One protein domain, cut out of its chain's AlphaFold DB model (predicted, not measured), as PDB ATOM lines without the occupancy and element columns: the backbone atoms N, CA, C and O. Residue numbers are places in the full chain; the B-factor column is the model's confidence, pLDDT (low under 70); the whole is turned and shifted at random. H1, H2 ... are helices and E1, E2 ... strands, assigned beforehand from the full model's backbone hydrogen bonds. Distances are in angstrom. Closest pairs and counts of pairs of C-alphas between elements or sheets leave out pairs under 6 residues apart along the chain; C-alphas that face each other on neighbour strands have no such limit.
ATOM      1  N   GLU A   7     177.418 158.906 256.487       83.50
ATOM      2  CA  GLU A   7     178.101 158.312 255.330       83.50
ATOM      3  C   GLU A   7     178.637 159.390 254.386       83.50
ATOM      4  O   GLU A   7     179.815 159.368 254.034       83.50
ATOM      5  N   MET A   8     177.820 160.397 254.070       80.12
ATOM      6  CA  MET A   8     178.234 161.576 253.309       80.12
ATOM      7  C   MET A   8     179.374 162.304 254.015       80.12
ATOM      8  O   MET A   8     180.368 162.642 253.382       80.12
ATOM      9  N   LYS A   9     179.289 162.483 255.340       83.62
ATOM     10  CA  LYS A   9     180.387 163.060 256.128       83.62
ATOM     11  C   LYS A   9     181.693 162.277 255.951       83.62
ATOM     12  O   LYS A   9     182.740 162.899 255.776       83.62
ATOM     13  N   LYS A  10     181.651 160.941 256.016       85.88
ATOM     14  CA  LYS A  10     182.837 160.088 255.822       85.88
ATOM     15  C   LYS A  10     183.391 160.212 254.404       85.88
ATOM     16  O   LYS A  10     184.595 160.373 254.252       85.88
ATOM     17  N   ALA A  11     182.528 160.200 253.390       85.12
ATOM     18  CA  ALA A  11     182.936 160.364 251.996       85.12
ATOM     19  C   ALA A  11     183.598 161.732 251.745       85.12
ATOM     20  O   ALA A  11     184.630 161.802 251.087       85.12
ATOM     21  N   LEU A  12     183.053 162.809 252.316       83.44
ATOM     22  CA  LEU A  12     183.639 164.147 252.210       83.44
ATOM     23  C   LEU A  12     184.980 164.256 252.937       83.44
ATOM     24  O   LEU A  12     185.918 164.837 252.401       83.44
ATOM     25  N   LEU A  13     185.088 163.680 254.138       85.81
ATOM     26  CA  LEU A  13     186.362 163.629 254.856       85.81
ATOM     27  C   LEU A  13     187.419 162.856 254.069       85.81
ATOM     28  O   LEU A  13     188.551 163.315 254.001       85.81
ATOM     29  N   TRP A  14     187.041 161.752 253.426       88.19
ATOM     30  CA  TRP A  14     187.946 160.981 252.580       88.19
ATOM     31  C   TRP A  14     188.496 161.804 251.409       88.19
ATOM     32  O   TRP A  14     189.696 161.780 251.152       88.19
ATOM     33  N   GLU A  15     187.652 162.574 250.715       87.00
ATOM     34  CA  GLU A  15     188.115 163.472 249.647       87.00
ATOM     35  C   GLU A  15     189.030 164.582 250.180       87.00
ATOM     36  O   GLU A  15     190.045 164.902 249.563       87.00
ATOM     37  N   VAL A  16     188.716 165.140 251.354       86.69
ATOM     38  CA  VAL A  16     189.558 166.155 252.001       86.69
ATOM     39  C   VAL A  16     190.913 165.577 252.418       86.69
ATOM     40  O   VAL A  16     191.936 166.223 252.212       86.69
ATOM     41  N   GLU A  17     190.953 164.360 252.956       87.69
ATOM     42  CA  GLU A  17     192.191 163.691 253.375       87.69
ATOM     43  C   GLU A  17     193.160 163.447 252.210       87.69
ATOM     44  O   GLU A  17     194.371 163.507 252.416       87.69
ATOM     45  N   LYS A  18     192.665 163.264 250.976       88.62
ATOM     46  CA  LYS A  18     193.523 163.126 249.780       88.62
ATOM     47  C   LYS A  18     194.344 164.378 249.479       88.62
ATOM     48  O   LYS A  18     195.438 164.271 248.930       88.62
ATOM     49  N   VAL A  19     193.808 165.555 249.799       87.94
ATOM     50  CA  VAL A  19     194.450 166.856 249.539       87.94
ATOM     51  C   VAL A  19     195.050 167.478 250.801       87.94
ATOM     52  O   VAL A  19     195.732 168.500 250.719       87.94
ATOM     53  N   LEU A  20     194.811 166.876 251.971       87.56
ATOM     54  CA  LEU A  20     195.278 167.382 253.253       87.56
ATOM     55  C   LEU A  20     196.797 167.170 253.398       87.56
ATOM     56  O   LEU A  20     197.284 166.040 253.300       87.56
ATOM     57  N   PRO A  21     197.572 168.225 253.702       89.38
ATOM     58  CA  PRO A  21     198.974 168.068 254.066       89.38
ATOM     59  C   PRO A  21     199.136 167.169 255.299       89.38
ATOM     60  O   PRO A  21     198.425 167.331 256.287       89.38
ATOM     61  N   LYS A  22     200.131 166.269 255.287       86.75
ATOM     62  CA  LYS A  22     200.379 165.310 256.387       86.75
ATOM     63  C   LYS A  22     200.587 165.960 257.761       86.75
ATOM     64  O   LYS A  22     200.375 165.306 258.777       86.75
ATOM     65  N   SER A  23     201.053 167.208 257.804       87.56
ATOM     66  CA  SER A  23     201.284 167.938 259.054       87.56
ATOM     67  C   SER A  23     200.016 168.566 259.640       87.56
ATOM     68  O   SER A  23     200.028 168.981 260.799       87.56
ATOM     69  N   TRP A  24     198.928 168.641 258.870       89.38
ATOM     70  CA  TRP A  24     197.677 169.269 259.283       89.38
ATOM     71  C   TRP A  24     196.706 168.228 259.833       89.38
ATOM     72  O   TRP A  24     196.794 167.035 259.540       89.38
ATOM     73  N   LYS A  25     195.750 168.680 260.646       88.00
ATOM     74  CA  LYS A  25     194.655 167.832 261.131       88.00
ATOM     75  C   LYS A  25     193.323 168.421 260.712       88.00
ATOM     76  O   LYS A  25     193.154 169.637 260.705       88.00
ATOM     77  N   VAL A  26     192.365 167.554 260.423       88.56
ATOM     78  CA  VAL A  26     191.013 167.950 260.041       88.56
ATOM     79  C   VAL A  26     189.988 167.286 260.951       88.56
ATOM     80  O   VAL A  26     190.149 166.141 261.365       88.56
ATOM     81  N   SER A  27     188.920 168.005 261.281       85.25
ATOM     82  CA  SER A  27     187.748 167.428 261.939       85.25
ATOM     83  C   SER A  27     186.474 168.017 261.356       85.25
ATOM     84  O   SER A  27     186.332 169.234 261.318       85.25
ATOM     85  N   ALA A  28     185.523 167.175 260.957       85.12
ATOM     86  CA  ALA A  28     184.223 167.630 260.473       85.12
ATOM     87  C   ALA A  28     183.107 167.396 261.499       85.12
ATOM     88  O   ALA A  28     183.059 166.360 262.176       85.12
ATOM     89  N   LYS A  29     182.154 168.325 261.562       84.69
ATOM     90  CA  LYS A  29     180.946 168.256 262.386       84.69
ATOM     91  C   LYS A  29     179.725 168.614 261.545       84.69
ATOM     92  O   LYS A  29     179.682 169.667 260.920       84.69
ATOM     93  N   ILE A  30     178.717 167.746 261.571       83.19
ATOM     94  CA  ILE A  30     177.396 168.044 261.009       83.19
ATOM     95  C   ILE A  30     176.705 168.983 262.005       83.19
ATOM     96  O   ILE A  30     176.573 168.631 263.178       83.19
ATOM     97  N   LYS A  31     176.339 170.193 261.571       78.44
ATOM     98  CA  LYS A  31     175.608 171.166 262.400       78.44
ATOM     99  C   LYS A  31     174.103 170.933 262.323       78.44
ATOM    100  O   LYS A  31     173.428 170.993 263.342       78.44
ATOM    101  N   ASN A  32     173.594 170.657 261.130       75.94
ATOM    102  CA  ASN A  32     172.215 170.252 260.888       75.94
ATOM    103  C   ASN A  32     172.163 169.425 259.595       75.94
ATOM    104  O   ASN A  32     173.194 169.181 258.966       75.94
ATOM    105  N   SER A  33     170.968 169.010 259.191       68.88
ATOM    106  CA  SER A  33     170.770 168.149 258.026       68.88
ATOM    107  C   SER A  33     171.188 168.778 256.683       68.88
ATOM    108  O   SER A  33     171.258 168.062 255.689       68.88
ATOM    109  N   MET A  34     171.524 170.075 256.660       70.88
ATOM    110  CA  MET A  34     171.961 170.825 255.479       70.88
ATOM    111  C   MET A  34     173.297 171.557 255.683       70.88
ATOM    112  O   MET A  34     173.705 172.297 254.798       70.88
ATOM    113  N   LYS A  35     174.001 171.398 256.815       74.06
ATOM    114  CA  LYS A  35     175.260 172.114 257.092       74.06
ATOM    115  C   LYS A  35     176.323 171.218 257.715       74.06
ATOM    116  O   LYS A  35     176.117 170.638 258.786       74.06
ATOM    117  N   ILE A  36     177.503 171.203 257.101       80.62
ATOM    118  CA  ILE A  36     178.723 170.590 257.629       80.62
ATOM    119  C   ILE A  36     179.789 171.666 257.859       80.62
ATOM    120  O   ILE A  36     180.071 172.493 256.996       80.62
ATOM    121  N   SER A  37     180.392 171.663 259.042       80.50
ATOM    122  CA  SER A  37     181.542 172.507 259.362       80.50
ATOM    123  C   SER A  37     182.791 171.643 259.442       80.50
ATOM    124  O   SER A  37     182.782 170.589 260.078       80.50
ATOM    125  N   LEU A  38     183.867 172.095 258.819       83.56
ATOM    126  CA  LEU A  38     185.164 171.450 258.776       83.56
ATOM    127  C   LEU A  38     186.175 172.350 259.480       83.56
ATOM    128  O   LEU A  38     186.348 173.504 259.115       83.56
ATOM    129  N   THR A  39     186.830 171.833 260.508       86.44
ATOM    130  CA  THR A  39     187.873 172.537 261.251       86.44
ATOM    131  C   THR A  39     189.232 172.014 260.813       86.44
ATOM    132  O   THR A  39     189.503 170.821 260.954       86.44
ATOM    133  N   LEU A  40     190.075 172.904 260.301       88.19
ATOM    134  CA  LEU A  40     191.472 172.658 259.969       88.19
ATOM    135  C   LEU A  40     192.354 173.157 261.105       88.19
ATOM    136  O   LEU A  40     192.281 174.321 261.480       88.19
ATOM    137  N   LYS A  41     193.198 172.271 261.623       88.69
ATOM    138  CA  LYS A  41     194.304 172.622 262.511       88.69
ATOM    139  C   LYS A  41     195.578 172.629 261.690       88.69
ATOM    140  O   LYS A  41     196.027 171.569 261.238       88.69
ATOM    141  N   LEU A  42     196.121 173.823 261.500       89.31
ATOM    142  CA  LEU A  42     197.360 174.030 260.763       89.31
ATOM    143  C   LEU A  42     198.560 173.680 261.651       89.31
ATOM    144  O   LEU A  42     198.492 173.754 262.881       89.31
ATOM    145  N   ASP A  43     199.674 173.296 261.031       89.50
ATOM    146  CA  ASP A  43     200.942 173.236 261.754       89.50
ATOM    147  C   ASP A  43     201.456 174.656 262.066       89.50
ATOM    148  O   ASP A  43     200.951 175.652 261.550       89.50
ATOM    149  N   LYS A  44     202.471 174.775 262.933       87.62
ATOM    150  CA  LYS A  44     202.971 176.092 263.371       87.62
ATOM    151  C   LYS A  44     203.438 176.976 262.208       87.62
ATOM    152  O   LYS A  44     203.263 178.186 262.266       87.62
ATOM    153  N   LYS A  45     204.040 176.377 261.174       89.19
ATOM    154  CA  LYS A  45     204.588 177.112 260.025       89.19
ATOM    155  C   LYS A  45     203.470 177.625 259.125       89.19
ATOM    156  O   LYS A  45     203.434 178.809 258.823       89.19
ATOM    157  N   SER A  46     202.537 176.753 258.751       88.69
ATOM    158  CA  SER A  46     201.383 177.113 257.932       88.69
ATOM    159  C   SER A  46     200.427 178.053 258.654       88.69
ATOM    160  O   SER A  46     199.802 178.884 258.005       88.69
ATOM    161  N   LYS A  47     200.319 177.956 259.984       88.12
ATOM    162  CA  LYS A  47     199.552 178.915 260.783       88.12
ATOM    163  C   LYS A  47     200.154 180.318 260.701       88.12
ATOM    164  O   LYS A  47     199.426 181.244 260.373       88.12
ATOM    165  N   ALA A  48     201.466 180.448 260.899       87.94
ATOM    166  CA  ALA A  48     202.154 181.733 260.770       87.94
ATOM    167  C   ALA A  48     202.052 182.309 259.345       87.94
ATOM    168  O   ALA A  48     201.796 183.494 259.179       87.94
ATOM    169  N   GLU A  49     202.186 181.470 258.310       88.94
ATOM    170  CA  GLU A  49     201.996 181.887 256.909       88.94
ATOM    171  C   GLU A  49     200.551 182.345 256.634       88.94
ATOM    172  O   GLU A  49     200.332 183.298 255.890       88.94
ATOM    173  N   TYR A  50     199.553 181.697 257.248       87.38
ATOM    174  CA  TYR A  50     198.157 182.122 257.134       87.38
ATOM    175  C   TYR A  50     197.896 183.460 257.833       87.38
ATOM    176  O   TYR A  50     197.179 184.297 257.292       87.38
ATOM    177  N   GLU A  51     198.460 183.654 259.025       88.56
ATOM    178  CA  GLU A  51     198.339 184.891 259.802       88.56
ATOM    179  C   GLU A  51     198.994 186.071 259.061       88.56
ATOM    180  O   GLU A  51     198.333 187.086 258.856       88.56
ATOM    181  N   ASP A  52     200.208 185.892 258.528       89.31
ATOM    182  CA  ASP A  52     200.893 186.882 257.675       89.31
ATOM    183  C   ASP A  52     200.075 187.225 256.414       89.31
ATOM    184  O   ASP A  52     199.949 188.389 256.029       89.31
ATOM    185  N   TYR A  53     199.443 186.228 255.790       89.44
ATOM    186  CA  TYR A  53     198.526 186.471 254.676       89.44
ATOM    187  C   TYR A  53     197.297 187.294 255.089       89.44
ATOM    188  O   TYR A  53     196.876 188.169 254.329       89.44
ATOM    189  N   LEU A  54     196.705 187.031 256.260       88.00
ATOM    190  CA  LEU A  54     195.551 187.792 256.750       88.00
ATOM    191  C   LEU A  54     195.910 189.258 257.000       88.00
ATOM    192  O   LEU A  54     195.136 190.135 256.611       88.00
ATOM    193  N   GLU A  55     197.077 189.516 257.588       89.00
ATOM    194  CA  GLU A  55     197.597 190.872 257.799       89.00
ATOM    195  C   GLU A  55     197.791 191.593 256.459       89.00
ATOM    196  O   GLU A  55     197.179 192.637 256.217       89.00
ATOM    197  N   LYS A  56     198.508 190.977 255.510       88.25
ATOM    198  CA  LYS A  56     198.722 191.546 254.166       88.25
ATOM    199  C   LYS A  56     197.424 191.776 253.396       88.25
ATOM    200  O   LYS A  56     197.294 192.754 252.661       88.25
ATOM    201  N   MET A  57     196.437 190.894 253.551       86.38
ATOM    202  CA  MET A  57     195.113 191.052 252.940       86.38
ATOM    203  C   MET A  57     194.317 192.218 253.525       86.38
ATOM    204  O   MET A  57     193.536 192.836 252.792       86.38
ATOM    205  N   ALA A  58     194.477 192.493 254.821       86.31
ATOM    206  CA  ALA A  58     193.858 193.636 255.479       86.31
ATOM    207  C   ALA A  58     194.497 194.955 255.015       86.31
ATOM    208  O   ALA A  58     193.781 195.927 254.777       86.31
ATOM    209  N   GLU A  59     195.815 194.963 254.816       87.75
ATOM    210  CA  GLU A  59     196.573 196.129 254.344       87.75
ATOM    211  C   GLU A  59     196.412 196.400 252.840       87.75
ATOM    212  O   GLU A  59     196.535 197.540 252.386       87.75
ATOM    213  N   ALA A  60     196.120 195.370 252.042       86.00
ATOM    214  CA  ALA A  60     195.966 195.503 250.600       86.00
ATOM    215  C   ALA A  60     194.796 196.436 250.231       86.00
ATOM    216  O   ALA A  60     193.622 196.134 250.459       86.00
ATOM    217  N   GLN A  61     195.115 197.553 249.576       83.31
ATOM    218  CA  GLN A  61     194.131 198.579 249.206       83.31
ATOM    219  C   GLN A  61     193.403 198.281 247.886       83.31
ATOM    220  O   GLN A  61     192.291 198.758 247.672       83.31
ATOM    221  N   THR A  62     194.000 197.478 246.998       87.50
ATOM    222  CA  THR A  62     193.451 197.199 245.662       87.50
ATOM    223  C   THR A  62     192.986 195.754 245.512       87.50
ATOM    224  O   THR A  62     193.539 194.825 246.106       87.50
ATOM    225  N   LEU A  63     191.971 195.545 244.667       83.00
ATOM    226  CA  LEU A  63     191.452 194.210 244.352       83.00
ATOM    227  C   LEU A  63     192.536 193.310 243.728       83.00
ATOM    228  O   LEU A  63     192.636 192.137 244.078       83.00
ATOM    229  N   GLN A  64     193.374 193.877 242.855       86.06
ATOM    230  CA  GLN A  64     194.476 193.162 242.205       86.06
ATOM    231  C   GLN A  64     195.537 192.699 243.209       86.06
ATOM    232  O   GLN A  64     195.977 191.555 243.138       86.06
ATOM    233  N   ALA A  65     195.908 193.537 244.187       81.62
ATOM    234  CA  ALA A  65     196.844 193.137 245.238       81.62
ATOM    235  C   ALA A  65     196.282 191.981 246.082       81.62
ATOM    236  O   ALA A  65     196.992 191.020 246.369       81.62
ATOM    237  N   LYS A  66     194.981 192.024 246.405       84.31
ATOM    238  CA  LYS A  66     194.292 190.933 247.112       84.31
ATOM    239  C   LYS A  66     194.247 189.634 246.303       84.31
ATOM    240  O   LYS A  66     194.382 188.557 246.874       84.31
ATOM    241  N   GLN A  67     194.030 189.714 244.990       82.88
ATOM    242  CA  GLN A  67     194.049 188.540 244.107       82.88
ATOM    243  C   GLN A  67     195.447 187.929 244.032       82.88
ATOM    244  O   GLN A  67     195.598 186.733 244.257       82.88
ATOM    245  N   LYS A  68     196.469 188.761 243.833       85.75
ATOM    246  CA  LYS A  68     197.861 188.319 243.774       85.75
ATOM    247  C   LYS A  68     198.307 187.631 245.069       85.75
ATOM    248  O   LYS A  68     198.848 186.535 245.019       85.75
ATOM    249  N   LEU A  69     197.977 188.206 246.230       84.62
ATOM    250  CA  LEU A  69     198.236 187.582 247.536       84.62
ATOM    251  C   LEU A  69     197.577 186.199 247.665       84.62
ATOM    252  O   LEU A  69     198.203 185.263 248.149       84.62
ATOM    253  N   LYS A  70     196.330 186.040 247.203       82.06
ATOM    254  CA  LYS A  70     195.637 184.738 247.222       82.06
ATOM    255  C   LYS A  70     196.330 183.677 246.369       82.06
ATOM    256  O   LYS A  70     196.296 182.506 246.738       82.06
ATOM    257  N   GLU A  71     196.887 184.073 245.230       80.62
ATOM    258  CA  GLU A  71     197.565 183.173 244.291       80.62
ATOM    259  C   GLU A  71     198.977 182.805 244.763       80.62
ATOM    260  O   GLU A  71     199.405 181.663 244.598       80.62
ATOM    261  N   GLU A  72     199.684 183.747 245.389       83.88
ATOM    262  CA  GLU A  72     201.068 183.562 245.834       83.88
ATOM    263  C   GLU A  72     201.178 182.803 247.166       83.88
ATOM    264  O   GLU A  72     202.168 182.104 247.398       83.88
ATOM    265  N   THR A  73     200.178 182.892 248.050       87.00
ATOM    266  CA  THR A  73     200.229 182.214 249.352       87.00
ATOM    267  C   THR A  73     199.886 180.726 249.234       87.00
ATOM    268  O   THR A  73     198.732 180.324 249.047       87.00
ATOM    269  N   LYS A  74     200.891 179.871 249.449       86.19
ATOM    270  CA  LYS A  74     200.780 178.409 249.335       86.19
ATOM    271  C   LYS A  74     199.746 177.823 250.293       86.19
ATOM    272  O   LYS A  74     198.982 176.933 249.913       86.19
ATOM    273  N   VAL A  75     199.693 178.319 251.527       85.69
ATOM    274  CA  VAL A  75     198.675 177.902 252.503       85.69
ATOM    275  C   VAL A  75     197.254 178.196 252.021       85.69
ATOM    276  O   VAL A  75     196.372 177.351 252.175       85.69
ATOM    277  N   VAL A  76     197.025 179.348 251.387       85.75
ATOM    278  CA  VAL A  76     195.705 179.739 250.867       85.75
ATOM    279  C   VAL A  76     195.298 178.848 249.702       85.75
ATOM    280  O   VAL A  76     194.159 178.379 249.660       85.75
ATOM    281  N   PHE A  77     196.237 178.532 248.810       86.62
ATOM    282  CA  PHE A  77     196.018 177.557 247.746       86.62
ATOM    283  C   PHE A  77     195.584 176.189 248.301       86.62
ATOM    284  O   PHE A  77     194.589 175.623 247.846       86.62
ATOM    285  N   LEU A  78     196.269 175.677 249.329       86.25
ATOM    286  CA  LEU A  78     195.918 174.404 249.971       86.25
ATOM    287  C   LEU A  78     194.540 174.451 250.649       86.25
ATOM    288  O   LEU A  78     193.752 173.516 250.507       86.25
ATOM    289  N   ILE A  79     194.212 175.547 251.338       85.88
ATOM    290  CA  ILE A  79     192.888 175.746 251.946       85.88
ATOM    291  C   ILE A  79     191.791 175.759 250.872       85.88
ATOM    292  O   ILE A  79     190.735 175.159 251.074       85.88
ATOM    293  N   ASN A  80     192.031 176.393 249.721       83.62
ATOM    294  CA  ASN A  80     191.077 176.395 248.610       83.62
ATOM    295  C   ASN A  80     190.887 174.991 248.020       83.62
ATOM    296  O   ASN A  80     189.746 174.581 247.822       83.62
ATOM    297  N   ARG A  81     191.955 174.203 247.858       84.81
ATOM    298  CA  ARG A  81     191.845 172.790 247.448       84.81
ATOM    299  C   ARG A  81     191.033 171.949 248.432       84.81
ATOM    300  O   ARG A  81     190.230 171.118 248.019       84.81
ATOM    301  N   ILE A  82     191.190 172.191 249.732       85.88
ATOM    302  CA  ILE A  82     190.382 171.527 250.763       85.88
ATOM    303  C   ILE A  82     188.906 171.943 250.661       85.88
ATOM    304  O   ILE A  82     188.021 171.099 250.811       85.88
ATOM    305  N   ARG A  83     188.619 173.221 250.380       82.44
ATOM    306  CA  ARG A  83     187.247 173.702 250.134       82.44
ATOM    307  C   ARG A  83     186.630 173.051 248.899       82.44
ATOM    308  O   ARG A  83     185.486 172.615 248.969       82.44
ATOM    309  N   GLU A  84     187.379 172.944 247.805       81.75
ATOM    310  CA  GLU A  84     186.951 172.234 246.592       81.75
ATOM    311  C   GLU A  84     186.627 170.767 246.898       81.75
ATOM    312  O   GLU A  84     185.546 170.292 246.560       81.75
ATOM    313  N   ALA A  85     187.507 170.066 247.619       83.12
ATOM    314  CA  ALA A  85     187.278 168.678 248.021       83.12
ATOM    315  C   ALA A  85     186.022 168.523 248.898       83.12
ATOM    316  O   ALA A  85     185.233 167.596 248.703       83.12
ATOM    317  N   LEU A  86     185.781 169.464 249.815       77.62
ATOM    318  CA  LEU A  86     184.581 169.492 250.655       77.62
ATOM    319  C   LEU A  86     183.296 169.780 249.856       77.62
ATOM    320  O   LEU A  86     182.214 169.344 250.254       77.62
ATOM    321  N   ASN A  87     183.414 170.476 248.727       75.19
ATOM    322  CA  ASN A  87     182.320 170.762 247.799       75.19
ATOM    323  C   ASN A  87     182.234 169.765 246.633       75.19
ATOM    324  O   ASN A  87     181.362 169.905 245.788       75.19
ATOM    325  N   SER A  88     183.060 168.715 246.603       73.12
ATOM    326  CA  SER A  88     183.087 167.725 245.511       73.12
ATOM    327  C   SER A  88     181.761 166.986 245.280       73.12
ATOM    328  O   SER A  88     181.534 166.426 244.209       73.12
ATOM    329  N   LYS A  89     180.877 166.959 246.283       66.12
ATOM    330  CA  LYS A  89     179.520 166.391 246.194       66.12
ATOM    331  C   LYS A  89     178.427 167.460 246.118       66.12
ATOM    332  O   LYS A  89     177.242 167.125 246.097       66.12
ATOM    333  N   ASN A  90     178.818 168.727 246.063       65.56
ATOM    334  CA  ASN A  90     177.948 169.871 245.863       65.56
ATOM    335  C   ASN A  90     177.990 170.235 244.370       65.56
ATOM    336  O   ASN A  90     178.714 171.128 243.948       65.56
ATOM    337  N   TYR A  91     177.303 169.426 243.558       52.41
ATOM    338  CA  TYR A  91     177.352 169.435 242.089       52.41
ATOM    339  C   TYR A  91     176.512 170.547 241.445       52.41
ATOM    340  O   TYR A  91     175.837 170.322 240.446       52.41
ATOM    341  N   ASP A  92     176.582 171.753 241.987       49.44
ATOM    342  CA  ASP A  92     176.231 172.926 241.205       49.44
ATOM    343  C   ASP A  92     177.190 174.049 241.573       49.44
ATOM    344  O   ASP A  92     177.429 174.296 242.753       49.44
ATOM    345  N   ASN A  93     177.772 174.708 240.573       46.62
ATOM    346  CA  ASN A  93     178.731 175.810 240.724       46.62
ATOM    347  C   ASN A  93     178.047 177.089 241.260       46.62
ATOM    348  O   ASN A  93     178.381 178.205 240.859       46.62
ATOM    349  N   SER A  94     177.067 176.943 242.148       43.00
ATOM    350  CA  SER A  94     176.312 178.025 242.748       43.00
ATOM    351  C   SER A  94     177.146 178.697 243.834       43.00
ATOM    352  O   SER A  94     177.600 178.103 244.817       43.00
ATOM    353  N   ILE A  95     177.368 179.992 243.638       44.91
ATOM    354  CA  ILE A  95     177.937 180.878 244.644       44.91
ATOM    355  C   ILE A  95     176.949 180.911 245.818       44.91
ATOM    356  O   ILE A  95     175.754 181.131 245.628       44.91
ATOM    357  N   VAL A  96     177.463 180.698 247.035       47.59
ATOM    358  CA  VAL A  96     176.710 180.551 248.302       47.59
ATOM    359  C   VAL A  96     175.661 181.653 248.536       47.59
ATOM    360  O   VAL A  96     174.691 181.430 249.253       47.59
ATOM    361  N   GLU A  97     175.835 182.826 247.927       48.94
ATOM    362  CA  GLU A  97     174.956 183.989 248.084       48.94
ATOM    363  C   GLU A  97     173.737 184.019 247.145       48.94
ATOM    364  O   GLU A  97     172.841 184.826 247.382       48.94
ATOM    365  N   GLN A  98     173.652 183.166 246.112       44.56
ATOM    366  CA  GLN A  98     172.596 183.277 245.089       44.56
ATOM    367  C   GLN A  98     171.623 182.095 244.985       44.56
ATOM    368  O   GLN A  98     170.548 182.283 244.423       44.56
ATOM    369  N   ASP A  99     171.913 180.926 245.568       41.25
ATOM    370  CA  ASP A  99     171.107 179.724 245.301       41.25
ATOM    371  C   ASP A  99     170.687 178.954 246.561       41.25
ATOM    372  O   ASP A  99     171.254 177.936 246.955       41.25
ATOM    373  N   PHE A 100     169.609 179.424 247.192       45.38
ATOM    374  CA  PHE A 100     168.945 178.716 248.296       45.38
ATOM    375  C   PHE A 100     168.313 177.370 247.878       45.38
ATOM    376  O   PHE A 100     167.885 176.612 248.746       45.38
ATOM    377  N   HIS A 101     168.222 177.074 246.573       44.34
ATOM    378  CA  HIS A 101     167.422 175.960 246.045       44.34
ATOM    379  C   HIS A 101     168.241 174.885 245.305       44.34
ATOM    380  O   HIS A 101     167.693 173.818 245.029       44.34
ATOM    381  N   GLN A 102     169.531 175.120 245.023       46.50
ATOM    382  CA  GLN A 102     170.379 174.213 244.221       46.50
ATOM    383  C   GLN A 102     171.566 173.611 244.991       46.50
ATOM    384  O   GLN A 102     172.169 172.632 244.553       46.50
ATOM    385  N   VAL A 103     171.875 174.133 246.179       51.62
ATOM    386  CA  VAL A 103     172.953 173.620 247.029       51.62
ATOM    387  C   VAL A 103     172.458 172.415 247.835       51.62
ATOM    388  O   VAL A 103     171.532 172.522 248.641       51.62
ATOM    389  N   ASN A 104     173.100 171.256 247.656       57.25
ATOM    390  CA  ASN A 104     172.757 170.040 248.404       57.25
ATOM    391  C   ASN A 104     173.074 170.187 249.902       57.25
ATOM    392  O   ASN A 104     172.365 169.625 250.735       57.25
ATOM    393  N   TYR A 105     174.134 170.929 250.248       62.06
ATOM    394  CA  TYR A 105     174.493 171.267 251.625       62.06
ATOM    395  C   TYR A 105     175.465 172.453 251.723       62.06
ATOM    396  O   TYR A 105     176.318 172.661 250.866       62.06
ATOM    397  N   TYR A 106     175.400 173.185 252.832       66.19
ATOM    398  CA  TYR A 106     176.333 174.250 253.184       66.19
ATOM    399  C   TYR A 106     177.607 173.687 253.816       66.19
ATOM    400  O   TYR A 106     177.551 172.896 254.766       66.19
ATOM    401  N   SER A 107     178.760 174.148 253.334       68.12
ATOM    402  CA  SER A 107     180.071 173.811 253.877       68.12
ATOM    403  C   SER A 107     180.752 175.046 254.473       68.12
ATOM    404  O   SER A 107     180.692 176.149 253.937       68.12
ATOM    405  N   GLU A 108     181.373 174.884 255.637       72.81
ATOM    406  CA  GLU A 108     182.064 175.963 256.347       72.81
ATOM    407  C   GLU A 108     183.449 175.471 256.760       72.81
ATOM    408  O   GLU A 108     183.543 174.455 257.444       72.81
ATOM    409  N   VAL A 109     184.514 176.177 256.373       75.94
ATOM    410  CA  VAL A 109     185.887 175.842 256.780       75.94
ATOM    411  C   VAL A 109     186.350 176.808 257.863       75.94
ATOM    412  O   VAL A 109     186.487 178.004 257.620       75.94
ATOM    413  N   LEU A 110     186.598 176.267 259.051       76.50
ATOM    414  CA  LEU A 110     187.131 176.957 260.219       76.50
ATOM    415  C   LEU A 110     188.621 176.639 260.341       76.50
ATOM    416  O   LEU A 110     189.007 175.477 260.239       76.50
ATOM    417  N   ILE A 111     189.448 177.649 260.584       78.81
ATOM    418  CA  ILE A 111     190.892 177.488 260.779       78.81
ATOM    419  C   ILE A 111     191.186 177.710 262.265       78.81
ATOM    420  O   ILE A 111     190.730 178.702 262.830       78.81
ATOM    421  N   ALA A 112     191.876 176.757 262.893       70.50
ATOM    422  CA  ALA A 112     192.189 176.714 264.325       70.50
ATOM    423  C   ALA A 112     193.705 176.621 264.569       70.50
ATOM    424  O   ALA A 112     194.369 175.825 263.865       70.50
TER     425      ALA A 112
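What this domain is: This is residues 7 to 112 of the 112 residues of an uncharacterized protein of Rodentibacter genomosp. 2 (UniProt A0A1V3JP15). A small three-stranded sheet has two helices, H1 and H4, side by side over one face, and its other face is bare. Beyond one end of the strands the helical hairpin H2 and H3 stands crosswise to H4, while the long loop of residues 87 to 105 lies toward the opposite end. The printed part has 106 residues, with four named helices and three named strands in the order H1 E1 E2 H2 H3 H4 E3. The mixed sheet runs E1 E2 E3, and the class is mixed, helices and strands. The whole is compact, with a radius of gyration of the C-alphas of 14.8 A and spans of 39 by 33 by 20 A.

How they stand to each other: Start at E2, residues 35 to 41, the inner strand between the edge strands E1, residues 25 to 32, and E3, residues 106 to 111. E1 and E2 are an antiparallel hairpin at 160 degrees; look for N 29 and O 37, within hydrogen-bond range at 2.8 A. E2 and E3 are parallel at 18 degrees, with N 38 and O 108 at 2.8 A. H1, residues 7 to 19, and H4, residues 74 to 86, are on the same face, making two layers, helices over one face of a sheet. H1 lies over E1 at a height over the sheet of 9.5 A, and H4 over E3 at 9.7 A. H1 and H4 touch at a shallow tilt of 27 degrees, opposite ways; their closest C-alphas, of Val 16 and Ala 85, are 5.2 A apart. H2, residues 44 to 59, is not on the sheet; with residues 46 to 50 alone it touches H4, about perpendicular at 82 degrees, closest at the C-alphas of Ser 46 and Val 75, 6.1 A. H2 forms a helical hairpin with H3, residues 63 to 72, at a shallow tilt of 13 degrees, closest at the C-alphas of Met 57 and Lys 66, 5.9 A. E2, then H2 H3 H4, then E3 make a strand-helix-strand unit, two parallel neighbour strands with helices between. Every O i to N i+4 pair is within hydrogen-bond range in H2, H3 and H4; in H1, 8 of 9 are.

Where its parts are: Find C-alpha 7 at (178.101, 158.312, 255.330); from there H1 runs 19.3 A to Val 19. E1 covers 22.6 A, E2 19.8 A, H2 22.9 A, H3 14.4 A and H4 18.5 A. E3 covers 16.7 A and ends at C-alpha 111, (190.892, 177.488, 260.779).

The domain as a whole: The C-alphas farthest apart, of Glu 7 and Gln 61, are 43.8 A apart. The printed part has no cut, and the link from H4 to E3 is the one long link. Mean pLDDT of the printed part is 78.5; look for values under 70 at residue 33 and residues 89 to 107.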